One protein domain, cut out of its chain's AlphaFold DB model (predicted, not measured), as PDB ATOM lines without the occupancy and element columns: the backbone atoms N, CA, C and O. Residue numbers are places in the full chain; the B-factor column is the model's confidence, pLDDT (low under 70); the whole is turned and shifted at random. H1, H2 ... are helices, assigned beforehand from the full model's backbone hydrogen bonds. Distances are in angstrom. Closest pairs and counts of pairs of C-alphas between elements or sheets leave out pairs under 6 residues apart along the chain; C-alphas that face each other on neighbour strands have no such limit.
ATOM      1  N   ALA A  41      52.779 -60.849  49.851       97.81
ATOM      2  CA  ALA A  41      51.771 -60.076  50.575       97.81
ATOM      3  C   ALA A  41      51.150 -58.964  49.711       97.81
ATOM      4  O   ALA A  41      49.930 -58.811  49.705       97.81
ATOM      5  N   LEU A  42      51.960 -58.238  48.927       96.31
ATOM      6  CA  LEU A  42      51.450 -57.217  48.002       96.31
ATOM      7  C   LEU A  42      50.567 -57.829  46.915       96.31
ATOM      8  O   LEU A  42      49.509 -57.292  46.610       96.31
ATOM      9  N   ARG A  43      50.959 -58.979  46.361       96.81
ATOM     10  CA  ARG A  43      50.145 -59.692  45.364       96.81
ATOM     11  C   ARG A  43      48.801 -60.130  45.938       96.81
ATOM     12  O   ARG A  43      47.799 -60.045  45.236       96.81
ATOM     13  N   THR A  44      48.771 -60.592  47.186       97.88
ATOM     14  CA  THR A  44      47.516 -60.910  47.880       97.88
ATOM     15  C   THR A  44      46.673 -59.655  48.075       97.88
ATOM     16  O   THR A  44      45.517 -59.650  47.667       97.88
ATOM     17  N   LYS A  45      47.259 -58.562  48.580       95.81
ATOM     18  CA  LYS A  45      46.533 -57.302  48.793       95.81
ATOM     19  C   LYS A  45      45.941 -56.742  47.497       95.81
ATOM     20  O   LYS A  45      44.786 -56.347  47.500       95.81
ATOM     21  N   VAL A  46      46.681 -56.774  46.383       95.50
ATOM     22  CA  VAL A  46      46.170 -56.344  45.064       95.50
ATOM     23  C   VAL A  46      44.933 -57.147  44.652       95.50
ATOM     24  O   VAL A  46      43.990 -56.579  44.112       95.50
ATOM     25  N   LYS A  47      44.898 -58.458  44.924       97.31
ATOM     26  CA  LYS A  47      43.718 -59.290  44.637       97.31
ATOM     27  C   LYS A  47      42.530 -58.931  45.524       97.31
ATOM     28  O   LYS A  47      41.411 -58.923  45.031       97.31
ATOM     29  N   GLU A  48      42.775 -58.652  46.804       97.31
ATOM     30  CA  GLU A  48      41.731 -58.227  47.743       97.31
ATOM     31  C   GLU A  48      41.086 -56.915  47.288       97.31
ATOM     32  O   GLU A  48      39.872 -56.873  47.133       97.31
ATOM     33  N   VAL A  49      41.886 -55.882  46.995       96.88
ATOM     34  CA  VAL A  49      41.355 -54.570  46.574       96.88
ATOM     35  C   VAL A  49      40.727 -54.613  45.180       96.88
ATOM     36  O   VAL A  49      39.763 -53.906  44.919       96.88
ATOM     37  N   LEU A  50      41.212 -55.481  44.282       98.00
ATOM     38  CA  LEU A  50      40.555 -55.715  42.993       98.00
ATOM     39  C   LEU A  50      39.176 -56.362  43.175       98.00
ATOM     40  O   LEU A  50      38.224 -55.969  42.503       98.00
ATOM     41  N   LEU A  51      39.068 -57.361  44.055       98.25
ATOM     42  CA  LEU A  51      37.797 -58.024  44.340       98.25
ATOM     43  C   LEU A  51      36.799 -57.056  44.988       98.25
ATOM     44  O   LEU A  51      35.637 -57.035  44.587       98.25
ATOM     45  N   ASP A  52      37.266 -56.251  45.939       97.88
ATOM     46  CA  ASP A  52      36.485 -55.196  46.586       97.88
ATOM     47  C   ASP A  52      35.960 -54.173  45.565       97.88
ATOM     48  O   ASP A  52      34.748 -54.005  45.428       97.88
ATOM     49  N   PHE A  53      36.850 -53.609  44.738       98.19
ATOM     50  CA  PHE A  53      36.495 -52.671  43.670       98.19
ATOM     51  C   PHE A  53      35.415 -53.226  42.731       98.19
ATOM     52  O   PHE A  53      34.450 -52.527  42.413       98.19
ATOM     53  N   ILE A  54      35.544 -54.486  42.296       98.19
ATOM     54  CA  ILE A  54      34.534 -55.130  41.445       98.19
ATOM     55  C   ILE A  54      33.196 -55.225  42.189       98.19
ATOM     56  O   ILE A  54      32.160 -54.886  41.618       98.19
ATOM     57  N   GLY A  55      33.211 -55.661  43.450       98.00
ATOM     58  CA  GLY A  55      32.012 -55.798  44.274       98.00
ATOM     59  C   GLY A  55      31.266 -54.477  44.455       98.00
ATOM     60  O   GLY A  55      30.067 -54.410  44.182       98.00
ATOM     61  N   VAL A  56      31.977 -53.416  44.840       97.88
ATOM     62  CA  VAL A  56      31.396 -52.082  45.056       97.88
ATOM     63  C   VAL A  56      30.864 -51.492  43.748       97.88
ATOM     64  O   VAL A  56      29.721 -51.033  43.702       97.88
ATOM     65  N   THR A  57      31.634 -51.588  42.656       98.19
ATOM     66  CA  THR A  57      31.218 -51.094  41.330       98.19
ATOM     67  C   THR A  57      29.939 -51.779  40.847       98.19
ATOM     68  O   THR A  57      29.039 -51.127  40.320       98.19
ATOM     69  N   VAL A  58      29.821 -53.098  41.044       97.75
ATOM     70  CA  VAL A  58      28.599 -53.844  40.703       97.75
ATOM     71  C   VAL A  58      27.448 -53.481  41.645       97.75
ATOM     72  O   VAL A  58      26.318 -53.321  41.186       97.75
ATOM     73  N   GLY A  59      27.717 -53.297  42.940       97.88
ATOM     74  CA  GLY A  59      26.722 -52.868  43.926       97.88
ATOM     75  C   GLY A  59      26.069 -51.528  43.574       97.88
ATOM     76  O   GLY A  59      24.850 -51.381  43.701       97.88
ATOM     77  N   ALA A  60      26.840 -50.580  43.032       98.00
ATOM     78  CA  ALA A  60      26.323 -49.292  42.568       98.00
ATOM     79  C   ALA A  60      25.224 -49.431  41.502       98.00
ATOM     80  O   ALA A  60      24.296 -48.621  41.471       98.00
ATOM     81  N   LEU A  61      25.250 -50.487  40.678       95.75
ATOM     82  CA  LEU A  61      24.221 -50.714  39.658       95.75
ATOM     83  C   LEU A  61      22.823 -50.938  40.245       95.75
ATOM     84  O   LEU A  61      21.832 -50.684  39.566       95.75
ATOM     85  N   THR A  62      22.751 -51.423  41.485       95.75
ATOM     86  CA  THR A  62      21.485 -51.701  42.179       95.75
ATOM     87  C   THR A  62      21.149 -50.634  43.217       95.75
ATOM     88  O   THR A  62      19.975 -50.363  43.450       95.75
ATOM     89  N   HIS A  63      22.162 -50.039  43.850       97.75
ATOM     90  CA  HIS A  63      21.971 -49.219  45.049       97.75
ATOM     91  C   HIS A  63      22.246 -47.727  44.857       97.75
ATOM     92  O   HIS A  63      21.887 -46.947  45.735       97.75
ATOM     93  N   ALA A  64      22.878 -47.314  43.754       98.12
ATOM     94  CA  ALA A  64      23.192 -45.909  43.520       98.12
ATOM     95  C   ALA A  64      22.238 -45.269  42.504       98.12
ATOM     96  O   ALA A  64      22.275 -45.580  41.311       98.12
ATOM     97  N   ASP A  65      21.474 -44.275  42.957       98.12
ATOM     98  CA  ASP A  65      20.620 -43.443  42.095       98.12
ATOM     99  C   ASP A  65      21.427 -42.680  41.028       98.12
ATOM    100  O   ASP A  65      20.906 -42.307  39.975       98.12
ATOM    101  N   SER A  66      22.726 -42.470  41.274       98.19
ATOM    102  CA  SER A  66      23.648 -41.797  40.358       98.19
ATOM    103  C   SER A  66      24.036 -42.641  39.137       98.19
ATOM    104  O   SER A  66      24.487 -42.081  38.136       98.19
ATOM    105  N   THR A  67      23.826 -43.962  39.159       97.56
ATOM    106  CA  THR A  67      24.266 -44.871  38.087       97.56
ATOM    107  C   THR A  67      23.675 -44.505  36.727       97.56
ATOM    108  O   THR A  67      24.407 -44.316  35.754       97.56
ATOM    109  N   VAL A  68      22.347 -44.382  36.641       97.25
ATOM    110  CA  VAL A  68      21.646 -44.076  35.382       97.25
ATOM    111  C   VAL A  68      22.058 -42.715  34.799       97.25
ATOM    112  O   VAL A  68      22.424 -42.678  33.616       97.25
ATOM    113  N   PRO A  69      22.044 -41.597  35.558       98.19
ATOM    114  CA  PRO A  69      22.459 -40.306  35.016       98.19
ATOM    115  C   PRO A  69      23.943 -40.277  34.616       98.19
ATOM    116  O   PRO A  69      24.254 -39.738  33.554       98.19
ATOM    117  N   ILE A  70      24.847 -40.904  35.381       98.00
ATOM    118  CA  ILE A  70      26.277 -40.995  35.027       98.00
ATOM    119  C   ILE A  70      26.468 -41.777  33.722       98.00
ATOM    120  O   ILE A  70      27.139 -41.299  32.803       98.00
ATOM    121  N   LEU A  71      25.839 -42.951  33.602       95.88
ATOM    122  CA  LEU A  71      25.911 -43.779  32.396       95.88
ATOM    123  C   LEU A  71      25.387 -43.033  31.167       95.88
ATOM    124  O   LEU A  71      26.008 -43.074  30.103       95.88
ATOM    125  N   THR A  72      24.270 -42.324  31.324       96.12
ATOM    126  CA  THR A  72      23.657 -41.521  30.260       96.12
ATOM    127  C   THR A  72      24.592 -40.403  29.812       96.12
ATOM    128  O   THR A  72      24.872 -40.275  28.618       96.12
ATOM    129  N   ALA A  73      25.122 -39.627  30.759       97.56
ATOM    130  CA  ALA A  73      25.997 -38.500  30.468       97.56
ATOM    131  C   ALA A  73      27.288 -38.945  29.768       97.56
ATOM    132  O   ALA A  73      27.666 -38.370  28.749       97.56
ATOM    133  N   ILE A  74      27.944 -40.001  30.258       96.38
ATOM    134  CA  ILE A  74      29.204 -40.470  29.670       96.38
ATOM    135  C   ILE A  74      28.977 -41.126  28.304       96.38
ATOM    136  O   ILE A  74      29.767 -40.911  27.385       96.38
ATOM    137  N   THR A  75      27.873 -41.856  28.122       93.56
ATOM    138  CA  THR A  75      27.504 -42.399  26.804       93.56
ATOM    139  C   THR A  75      27.284 -41.270  25.791       93.56
ATOM    140  O   THR A  75      27.748 -41.367  24.656       93.56
ATOM    141  N   ALA A  76      26.642 -40.171  26.199       94.50
ATOM    142  CA  ALA A  76      26.475 -38.995  25.349       94.50
ATOM    143  C   ALA A  76      27.812 -38.298  25.038       94.50
ATOM    144  O   ALA A  76      28.046 -37.924  23.891       94.50
ATOM    145  N   LEU A  77      28.704 -38.168  26.029       94.69
ATOM    146  CA  LEU A  77      30.042 -37.583  25.854       94.69
ATOM    147  C   LEU A  77      30.920 -38.378  24.885       94.69
ATOM    148  O   LEU A  77      31.694 -37.780  24.143       94.69
ATOM    149  N   GLN A  78      30.808 -39.707  24.886       93.56
ATOM    150  CA  GLN A  78      31.513 -40.564  23.934       93.56
ATOM    151  C   GLN A  78      31.032 -40.359  22.492       93.56
ATOM    152  O   GLN A  78      31.816 -40.487  21.550       93.56
ATOM    153  N   GLY A  79      29.750 -40.042  22.321       87.56
ATOM    154  CA  GLY A  79      29.128 -39.844  21.022       87.56
ATOM    155  C   GLY A  79      28.668 -41.144  20.338       87.56
ATOM    156  O   GLY A  79      28.888 -42.252  20.830       87.56
ATOM    157  N   PRO A  80      27.991 -41.015  19.185       77.12
ATOM    158  CA  PRO A  80      27.185 -42.081  18.581       77.12
ATOM    159  C   PRO A  80      27.967 -43.180  17.833       77.12
ATOM    160  O   PRO A  80      27.352 -44.105  17.314       77.12
ATOM    161  N   THR A  81      29.299 -43.103  17.732       72.00
ATOM    162  CA  THR A  81      30.093 -43.902  16.766       72.00
ATOM    163  C   THR A  81      30.953 -44.997  17.411       72.00
ATOM    164  O   THR A  81      32.050 -45.296  16.946       72.00
ATOM    165  N   VAL A  82      30.473 -45.626  18.484       83.62
ATOM    166  CA  VAL A  82      31.194 -46.727  19.143       83.62
ATOM    167  C   VAL A  82      30.267 -47.921  19.299       83.62
ATOM    168  O   VAL A  82      29.200 -47.829  19.896       83.62
ATOM    169  N   THR A  83      30.681 -49.050  18.738       82.25
ATOM    170  CA  THR A  83      29.966 -50.328  18.809       82.25
ATOM    171  C   THR A  83      30.905 -51.401  19.346       82.25
ATOM    172  O   THR A  83      32.109 -51.176  19.439       82.25
ATOM    173  N   ALA A  84      30.385 -52.589  19.652       83.69
ATOM    174  CA  ALA A  84      31.218 -53.703  20.106       83.69
ATOM    175  C   ALA A  84      32.268 -54.165  19.078       83.69
ATOM    176  O   ALA A  84      33.236 -54.826  19.437       83.69
ATOM    177  N   THR A  85      32.110 -53.799  17.801       86.69
ATOM    178  CA  THR A  85      33.087 -54.092  16.740       86.69
ATOM    179  C   THR A  85      34.071 -52.947  16.496       86.69
ATOM    180  O   THR A  85      34.979 -53.081  15.673       86.69
ATOM    181  N   SER A  86      33.924 -51.818  17.197       89.25
ATOM    182  CA  SER A  86      34.877 -50.713  17.119       89.25
ATOM    183  C   SER A  86      36.219 -51.129  17.740       89.25
ATOM    184  O   SER A  86      36.248 -51.791  18.776       89.25
ATOM    185  N   PRO A  87      37.361 -50.753  17.146       88.00
ATOM    186  CA  PRO A  87      38.662 -51.136  17.676       88.00
ATOM    187  C   PRO A  87      38.930 -50.473  19.033       88.00
ATOM    188  O   PRO A  87      38.693 -49.280  19.213       88.00
ATOM    189  N   GLY A  88      39.481 -51.243  19.975       88.94
ATOM    190  CA  GLY A  88      39.933 -50.723  21.269       88.94
ATOM    191  C   GLY A  88      38.813 -50.350  22.242       88.94
ATOM    192  O   GLY A  88      39.053 -49.532  23.131       88.94
ATOM    193  N   VAL A  89      37.616 -50.919  22.069       94.62
ATOM    194  CA  VAL A  89      36.545 -50.805  23.061       94.62
ATOM    195  C   VAL A  89      36.816 -51.674  24.284       94.62
ATOM    196  O   VAL A  89      37.374 -52.765  24.185       94.62
ATOM    197  N   CYS A  90      36.362 -51.183  25.427       95.94
ATOM    198  CA  CYS A  90      36.504 -51.791  26.734       95.94
ATOM    199  C   CYS A  90      35.139 -51.960  27.403       95.94
ATOM    200  O   CYS A  90      34.122 -51.368  27.006       95.94
ATOM    201  N   THR A  91      35.137 -52.807  28.424       94.81
ATOM    202  CA  THR A  91      33.958 -53.160  29.211       94.81
ATOM    203  C   THR A  91      33.795 -52.214  30.394       94.81
ATOM    204  O   THR A  91      34.754 -51.878  31.088       94.81
ATOM    205  N   VAL A  92      32.546 -51.843  30.661       95.94
ATOM    206  CA  VAL A  92      32.136 -51.339  31.974       95.94
ATOM    207  C   VAL A  92      31.612 -52.531  32.767       95.94
ATOM    208  O   VAL A  92      30.838 -53.332  32.239       95.94
ATOM    209  N   LEU A  93      32.086 -52.697  34.000       96.75
ATOM    210  CA  LEU A  93      31.806 -53.865  34.829       96.75
ATOM    211  C   LEU A  93      30.295 -54.108  34.933       96.75
ATOM    212  O   LEU A  93      29.514 -53.188  35.168       96.75
ATOM    213  N   ALA A  94      29.893 -55.362  34.703       94.62
ATOM    214  CA  ALA A  94      28.499 -55.813  34.698       94.62
ATOM    215  C   ALA A  94      27.544 -55.052  33.741       94.62
ATOM    216  O   ALA A  94      26.330 -55.118  33.906       94.62
ATOM    217  N   GLN A  95      28.067 -54.390  32.698       91.50
ATOM    218  CA  GLN A  95      27.277 -53.730  31.639       91.50
ATOM    219  C   GLN A  95      27.272 -54.496  30.299       91.50
ATOM    220  O   GLN A  95      26.860 -53.948  29.273       91.50
ATOM    221  N   GLY A  96      27.706 -55.762  30.302       89.94
ATOM    222  CA  GLY A  96      27.718 -56.642  29.130       89.94
ATOM    223  C   GLY A  96      28.963 -56.487  28.254       89.94
ATOM    224  O   GLY A  96      30.071 -56.295  28.758       89.94
ATOM    225  N   GLU A  97      28.775 -56.618  26.940       89.81
ATOM    226  CA  GLU A  97      29.862 -56.604  25.955       89.81
ATOM    227  C   GLU A  97      30.616 -55.255  25.906       89.81
ATOM    228  O   GLU A  97      30.016 -54.197  26.144       89.81
ATOM    229  N   PRO A  98      31.920 -55.263  25.557       92.06
ATOM    230  CA  PRO A  98      32.711 -54.048  25.369       92.06
ATOM    231  C   PRO A  98      32.049 -53.069  24.391       92.06
ATOM    232  O   PRO A  98      31.698 -53.440  23.275       92.06
ATOM    233  N   ARG A  99      31.889 -51.798  24.782       93.25
ATOM    234  CA  ARG A  99      31.271 -50.758  23.922       93.25
ATOM    235  C   ARG A  99      31.678 -49.325  24.266       93.25
ATOM    236  O   ARG A  99      31.024 -48.368  23.845       93.25
ATOM    237  N   PHE A 100      32.738 -49.166  25.053       95.00
ATOM    238  CA  PHE A 100      33.228 -47.862  25.484       95.00
ATOM    239  C   PHE A 100      34.682 -47.674  25.073       95.00
ATOM    240  O   PHE A 100      35.471 -48.600  25.199       95.00
ATOM    241  N   LEU A 101      35.070 -46.488  24.604       95.31
ATOM    242  CA  LEU A 101      36.487 -46.159  24.443       95.31
ATOM    243  C   LEU A 101      37.161 -46.183  25.817       95.31
ATOM    244  O   LEU A 101      36.529 -45.872  26.827       95.31
ATOM    245  N   LYS A 102      38.452 -46.512  25.845       95.62
ATOM    246  CA  LYS A 102      39.235 -46.746  27.069       95.62
ATOM    247  C   LYS A 102      39.034 -45.677  28.144       95.62
ATOM    248  O   LYS A 102      38.699 -45.995  29.279       95.62
ATOM    249  N   GLN A 103      39.141 -44.401  27.772       95.75
ATOM    250  CA  GLN A 103      38.968 -43.288  28.707       95.75
ATOM    251  C   GLN A 103      37.557 -43.215  29.312       95.75
ATOM    252  O   GLN A 103      37.412 -42.822  30.466       95.75
ATOM    253  N   TYR A 104      36.521 -43.618  28.571       96.75
ATOM    254  CA  TYR A 104      35.138 -43.620  29.053       96.75
ATOM    255  C   TYR A 104      34.806 -44.877  29.851       96.75
ATOM    256  O   TYR A 104      34.074 -44.781  30.830       96.75
ATOM    257  N   ALA A 105      35.375 -46.030  29.489       97.19
ATOM    258  CA  ALA A 105      35.275 -47.244  30.293       97.19
ATOM    259  C   ALA A 105      35.927 -47.040  31.668       97.19
ATOM    260  O   ALA A 105      35.300 -47.311  32.690       97.19
ATOM    261  N   GLY A 106      37.144 -46.485  31.695       97.62
ATOM    262  CA  GLY A 106      37.844 -46.143  32.932       97.62
ATOM    263  C   GLY A 106      37.095 -45.094  33.759       97.62
ATOM    264  O   GLY A 106      36.942 -45.247  34.971       97.62
ATOM    265  N   LEU A 107      36.554 -44.053  33.117       97.88
ATOM    266  CA  LEU A 107      35.740 -43.051  33.809       97.88
ATOM    267  C   LEU A 107      34.464 -43.660  34.410       97.88
ATOM    268  O   LEU A 107      34.151 -43.377  35.561       97.88
ATOM    269  N   LEU A 108      33.746 -44.506  33.664       97.81
ATOM    270  CA  LEU A 108      32.522 -45.154  34.142       97.81
ATOM    271  C   LEU A 108      32.796 -46.118  35.289       97.81
ATOM    272  O   LEU A 108      32.145 -46.019  36.320       97.81
ATOM    273  N   ASN A 109      33.768 -47.017  35.142       98.31
ATOM    274  CA  ASN A 109      34.111 -47.970  36.194       98.31
ATOM    275  C   ASN A 109      34.568 -47.255  37.477       98.31
ATOM    276  O   ASN A 109      34.160 -47.652  38.561       98.31
ATOM    277  N   ALA A 110      35.342 -46.168  37.366       98.12
ATOM    278  CA  ALA A 110      35.758 -45.393  38.533       98.12
ATOM    279  C   ALA A 110      34.582 -44.635  39.172       98.12
ATOM    280  O   ALA A 110      34.419 -44.661  40.388       98.12
ATOM    281  N   ALA A 111      33.741 -43.983  38.362       98.12
ATOM    282  CA  ALA A 111      32.590 -43.236  38.863       98.12
ATOM    283  C   ALA A 111      31.588 -44.154  39.575       98.12
ATOM    284  O   ALA A 111      31.154 -43.837  40.676       98.12
ATOM    285  N   LEU A 112      31.270 -45.306  38.977       98.12
ATOM    286  CA  LEU A 112      30.382 -46.300  39.578       98.12
ATOM    287  C   LEU A 112      31.013 -46.952  40.813       98.12
ATOM    288  O   LEU A 112      30.329 -47.135  41.815       98.12
ATOM    289  N   GLY A 113      32.317 -47.244  40.778       97.81
ATOM    290  CA  GLY A 113      33.055 -47.767  41.928       97.81
ATOM    291  C   GLY A 113      33.045 -46.839  43.145       97.81
ATOM    292  O   GLY A 113      33.129 -47.326  44.263       97.81
ATOM    293  N   HIS A 114      32.865 -45.530  42.948       98.00
ATOM    294  CA  HIS A 114      32.801 -44.542  44.029       98.00
ATOM    295  C   HIS A 114      31.380 -43.996  44.283       98.00
ATOM    296  O   HIS A 114      31.180 -43.124  45.124       98.00
ATOM    297  N   SER A 115      30.351 -44.499  43.590       98.06
ATOM    298  CA  SER A 115      28.979 -43.967  43.681       98.06
ATOM    299  C   SER A 115      28.336 -44.081  45.070       98.06
ATOM    300  O   SER A 115      27.366 -43.375  45.340       98.06
ATOM    301  N   LEU A 116      28.828 -44.993  45.914       97.12
ATOM    302  CA  LEU A 116      28.287 -45.289  47.246       97.12
ATOM    303  C   LEU A 116      29.234 -44.899  48.391       97.12
ATOM    304  O   LEU A 116      28.878 -45.140  49.541       97.12
ATOM    305  N   ASP A 117      30.416 -44.349  48.085       95.94
ATOM    306  CA  ASP A 117      31.489 -44.100  49.065       95.94
ATOM    307  C   ASP A 117      31.833 -45.358  49.894       95.94
ATOM    308  O   ASP A 117      31.965 -45.330  51.117       95.94
ATOM    309  N   PHE A 118      31.875 -46.510  49.212       96.56
ATOM    310  CA  PHE A 118      32.051 -47.831  49.828       96.56
ATOM    311  C   PHE A 118      33.291 -48.575  49.322       96.56
ATOM    312  O   PHE A 118      33.526 -49.715  49.711       96.56
ATOM    313  N   ASP A 119      34.065 -47.935  48.450       96.38
ATOM    314  CA  ASP A 119      35.370 -48.388  47.991       96.38
ATOM    315  C   ASP A 119      36.452 -48.200  49.064       96.38
ATOM    316  O   ASP A 119      36.272 -47.526  50.083       96.38
ATOM    317  N   ASP A 120      37.603 -48.829  48.838       93.75
ATOM    318  CA  ASP A 120      38.688 -48.864  49.805       93.75
ATOM    319  C   ASP A 120      39.293 -47.484  50.132       93.75
ATOM    320  O   ASP A 120      39.514 -46.618  49.286       93.75
ATOM    321  N   THR A 121      39.637 -47.288  51.408       92.81
ATOM    322  CA  THR A 121      40.283 -46.059  51.885       92.81
ATOM    323  C   THR A 121      41.761 -46.290  52.184       92.81
ATOM    324  O   THR A 121      42.127 -47.131  53.010       92.81
ATOM    325  N   TYR A 122      42.638 -45.456  51.621       88.81
ATOM    326  CA  TYR A 122      44.018 -45.341  52.090       88.81
ATOM    327  C   TYR A 122      44.113 -44.290  53.205       88.81
ATOM    328  O   TYR A 122      44.346 -43.105  52.954       88.81
ATOM    329  N   ALA A 123      43.941 -44.731  54.455       82.12
ATOM    330  CA  ALA A 123      43.836 -43.845  55.620       82.12
ATOM    331  C   ALA A 123      44.979 -42.811  55.764       82.12
ATOM    332  O   ALA A 123      44.668 -41.641  55.983       82.12
ATOM    333  N   PRO A 124      46.276 -43.153  55.577       86.06
ATOM    334  CA  PRO A 124      47.358 -42.169  55.695       86.06
ATOM    335  C   PRO A 124      47.289 -41.031  54.669       86.06
ATOM    336  O   PRO A 124      47.775 -39.939  54.944       86.06
ATOM    337  N   GLY A 125      46.712 -41.285  53.492       76.62
ATOM    338  CA  GLY A 125      46.529 -40.281  52.442       76.62
ATOM    339  C   GLY A 125      45.144 -39.637  52.432       76.62
ATOM    340  O   GLY A 125      44.945 -38.698  51.670       76.62
ATOM    341  N   THR A 126      44.201 -40.137  53.243       84.31
ATOM    342  CA  THR A 126      42.791 -39.698  53.257       84.31
ATOM    343  C   THR A 126      42.195 -39.662  51.840       84.31
ATOM    344  O   THR A 126      41.610 -38.672  51.413       84.31
ATOM    345  N   LEU A 127      42.429 -40.729  51.066       90.44
ATOM    346  CA  LEU A 127      42.049 -40.810  49.654       90.44
ATOM    347  C   LEU A 127      41.638 -42.229  49.244       90.44
ATOM    348  O   LEU A 127      42.084 -43.211  49.843       90.44
ATOM    349  N   HIS A 128      40.844 -42.311  48.179       95.25
ATOM    350  CA  HIS A 128      40.372 -43.545  47.549       95.25
ATOM    351  C   HIS A 128      41.192 -43.793  46.271       95.25
ATOM    352  O   HIS A 128      40.797 -43.454  45.157       95.25
ATOM    353  N   ALA A 129      42.429 -44.279  46.422       91.75
ATOM    354  CA  ALA A 129      43.335 -44.467  45.277       91.75
ATOM    355  C   ALA A 129      42.955 -45.682  44.423       91.75
ATOM    356  O   ALA A 129      43.174 -45.655  43.210       91.75
ATOM    357  N   GLY A 130      42.418 -46.737  45.046       94.50
ATOM    358  CA  GLY A 130      42.121 -48.002  44.383       94.50
ATOM    359  C   GLY A 130      41.156 -47.813  43.220       94.50
ATOM    360  O   GLY A 130      41.462 -48.216  42.098       94.50
ATOM    361  N   VAL A 131      40.058 -47.092  43.452       97.00
ATOM    362  CA  VAL A 131      38.992 -46.881  42.463       97.00
ATOM    363  C   VAL A 131      39.473 -46.223  41.165       97.00
ATOM    364  O   VAL A 131      38.995 -46.554  40.081       97.00
ATOM    365  N   THR A 132      40.479 -45.344  41.237       95.50
ATOM    366  CA  THR A 132      41.049 -44.687  40.049       95.50
ATOM    367  C   THR A 132      42.142 -45.527  39.394       95.50
ATOM    368  O   THR A 132      42.126 -45.716  38.177       95.50
ATOM    369  N   ALA A 133      43.072 -46.073  40.183       95.62
ATOM    370  CA  ALA A 133      44.207 -46.834  39.668       95.62
ATOM    371  C   ALA A 133      43.782 -48.177  39.053       95.62
ATOM    372  O   ALA A 133      44.254 -48.537  37.974       95.62
ATOM    373  N   ILE A 134      42.877 -48.906  39.714       97.56
ATOM    374  CA  ILE A 134      42.372 -50.201  39.242       97.56
ATOM    375  C   ILE A 134      41.540 -50.000  37.978       97.56
ATOM    376  O   ILE A 134      41.752 -50.699  36.989       97.56
ATOM    377  N   SER A 135      40.645 -49.008  37.978       97.69
ATOM    378  CA  SER A 135      39.821 -48.701  36.810       97.69
ATOM    379  C   SER A 135      40.667 -48.353  35.579       97.69
ATOM    380  O   SER A 135      40.445 -48.895  34.497       97.69
ATOM    381  N   ALA A 136      41.690 -47.507  35.750       97.00
ATOM    382  CA  ALA A 136      42.603 -47.145  34.670       97.00
ATOM    383  C   ALA A 136      43.441 -48.332  34.165       97.00
ATOM    384  O   ALA A 136      43.760 -48.380  32.983       97.00
ATOM    385  N   ALA A 137      43.798 -49.284  35.032       95.94
ATOM    386  CA  ALA A 137      44.565 -50.467  34.642       95.94
ATOM    387  C   ALA A 137      43.732 -51.518  33.881       95.94
ATOM    388  O   ALA A 137      44.302 -52.313  33.133       95.94
ATOM    389  N   LEU A 138      42.411 -51.554  34.088       95.00
ATOM    390  CA  LEU A 138      41.501 -52.492  33.419       95.00
ATOM    391  C   LEU A 138      41.036 -52.022  32.029       95.00
ATOM    392  O   LEU A 138      40.603 -52.860  31.236       95.00
ATOM    393  N   ALA A 139      41.082 -50.717  31.747       94.12
ATOM    394  CA  ALA A 139      40.618 -50.104  30.497       94.12
ATOM    395  C   ALA A 139      41.745 -49.911  29.464       94.12
ATOM    396  O   ALA A 139      41.450 -49.991  28.249       94.12
TER     397      ALA A 139
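AT A GLANCE: This is residues 41 to 139 of the 139 residues of an uncharacterized protein of Friedmanniomyces endolithicus (UniProt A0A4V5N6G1). One long helix, H1, runs across one end of a row of three short helices, H2, H3 and H4, which lie side by side with neighbours running opposite ways and H3 in the middle. A long loop, residues 79 to 101, begins beyond the other end of the row and folds back toward H1, while a second, residues 114 to 128, lies at the end where H1 crosses. The printed part has 99 residues with four named helices, in the order H1, H2, H3, H4, and no named strand; its class is all helix. The whole is compact, with a radius of gyration of the C-alphas of 13.8 A, and its C-alphas span 42 by 29 by 21 A.

HOW THE PARTS SIT: Start at H1, residues 41 to 63, the longest helix. Its residues 53 to 61 alone touch residues 109 to 113 of H3, residues 102 to 113, about perpendicular at 79 degrees; the closest C-alphas are those of Thr 57 and Gly 113, 3.8 A apart. Residues 49 to 53 of H1 alone touch H4, residues 129 to 138, about perpendicular at 90 degrees, with the C-alphas of Phe 53 and Val 131 closest at 6.4 A. H3 is the hub, touching three helices. H3 and H4 form a helical hairpin, opposite ways at a steep tilt of 38 degrees, only just past shallow; look at the C-alphas of Gly 106 and Ser 135, the closest at 5.0 A. H2, residues 67 to 78, forms a helical hairpin with H3, opposite ways at a shallow tilt of 13 degrees, closest at the C-alphas of Thr 67 and Leu 112, 6.5 A apart. H1 and H2 are close but not clearly touching, with the C-alphas of Leu 61 and Thr 67 6.1 A apart. H2 and H4 are apart. In H2 and H3 every O i to N i+4 pair is within hydrogen-bond range; in H1 17 of 19 are, and in H4 5 of 6.

IN THESE COORDINATES: Find C-alpha 41 at (51.771, -60.076, 50.575); from there H1 runs 32.2 A to C-alpha 63 at (21.971, -49.219, 45.049). H2 covers 16.5 A from Thr 67 to Gln 78, and H3 covers 16.1 A from Lys 102 to Gly 113. H4 runs 14.4 A from Ala 129 to C-alpha 138 at (41.501, -52.492, 33.419).

THE WHOLE: The two C-alphas farthest apart are those of Ala 41 and Pro 80, at 44.2 A. The printed part has no cut and ends at residue 139, the chain's last. The link from H1 to H2 is tight; those from H2 to H3, 23 residues, and from H3 to H4, 15 residues, are long. Within the first long link, look for residues 89 to 90, in a short antiparallel pairing with residues 100 to 101. The mean pLDDT of the printed part is 94.3, and no printed residue is under 70.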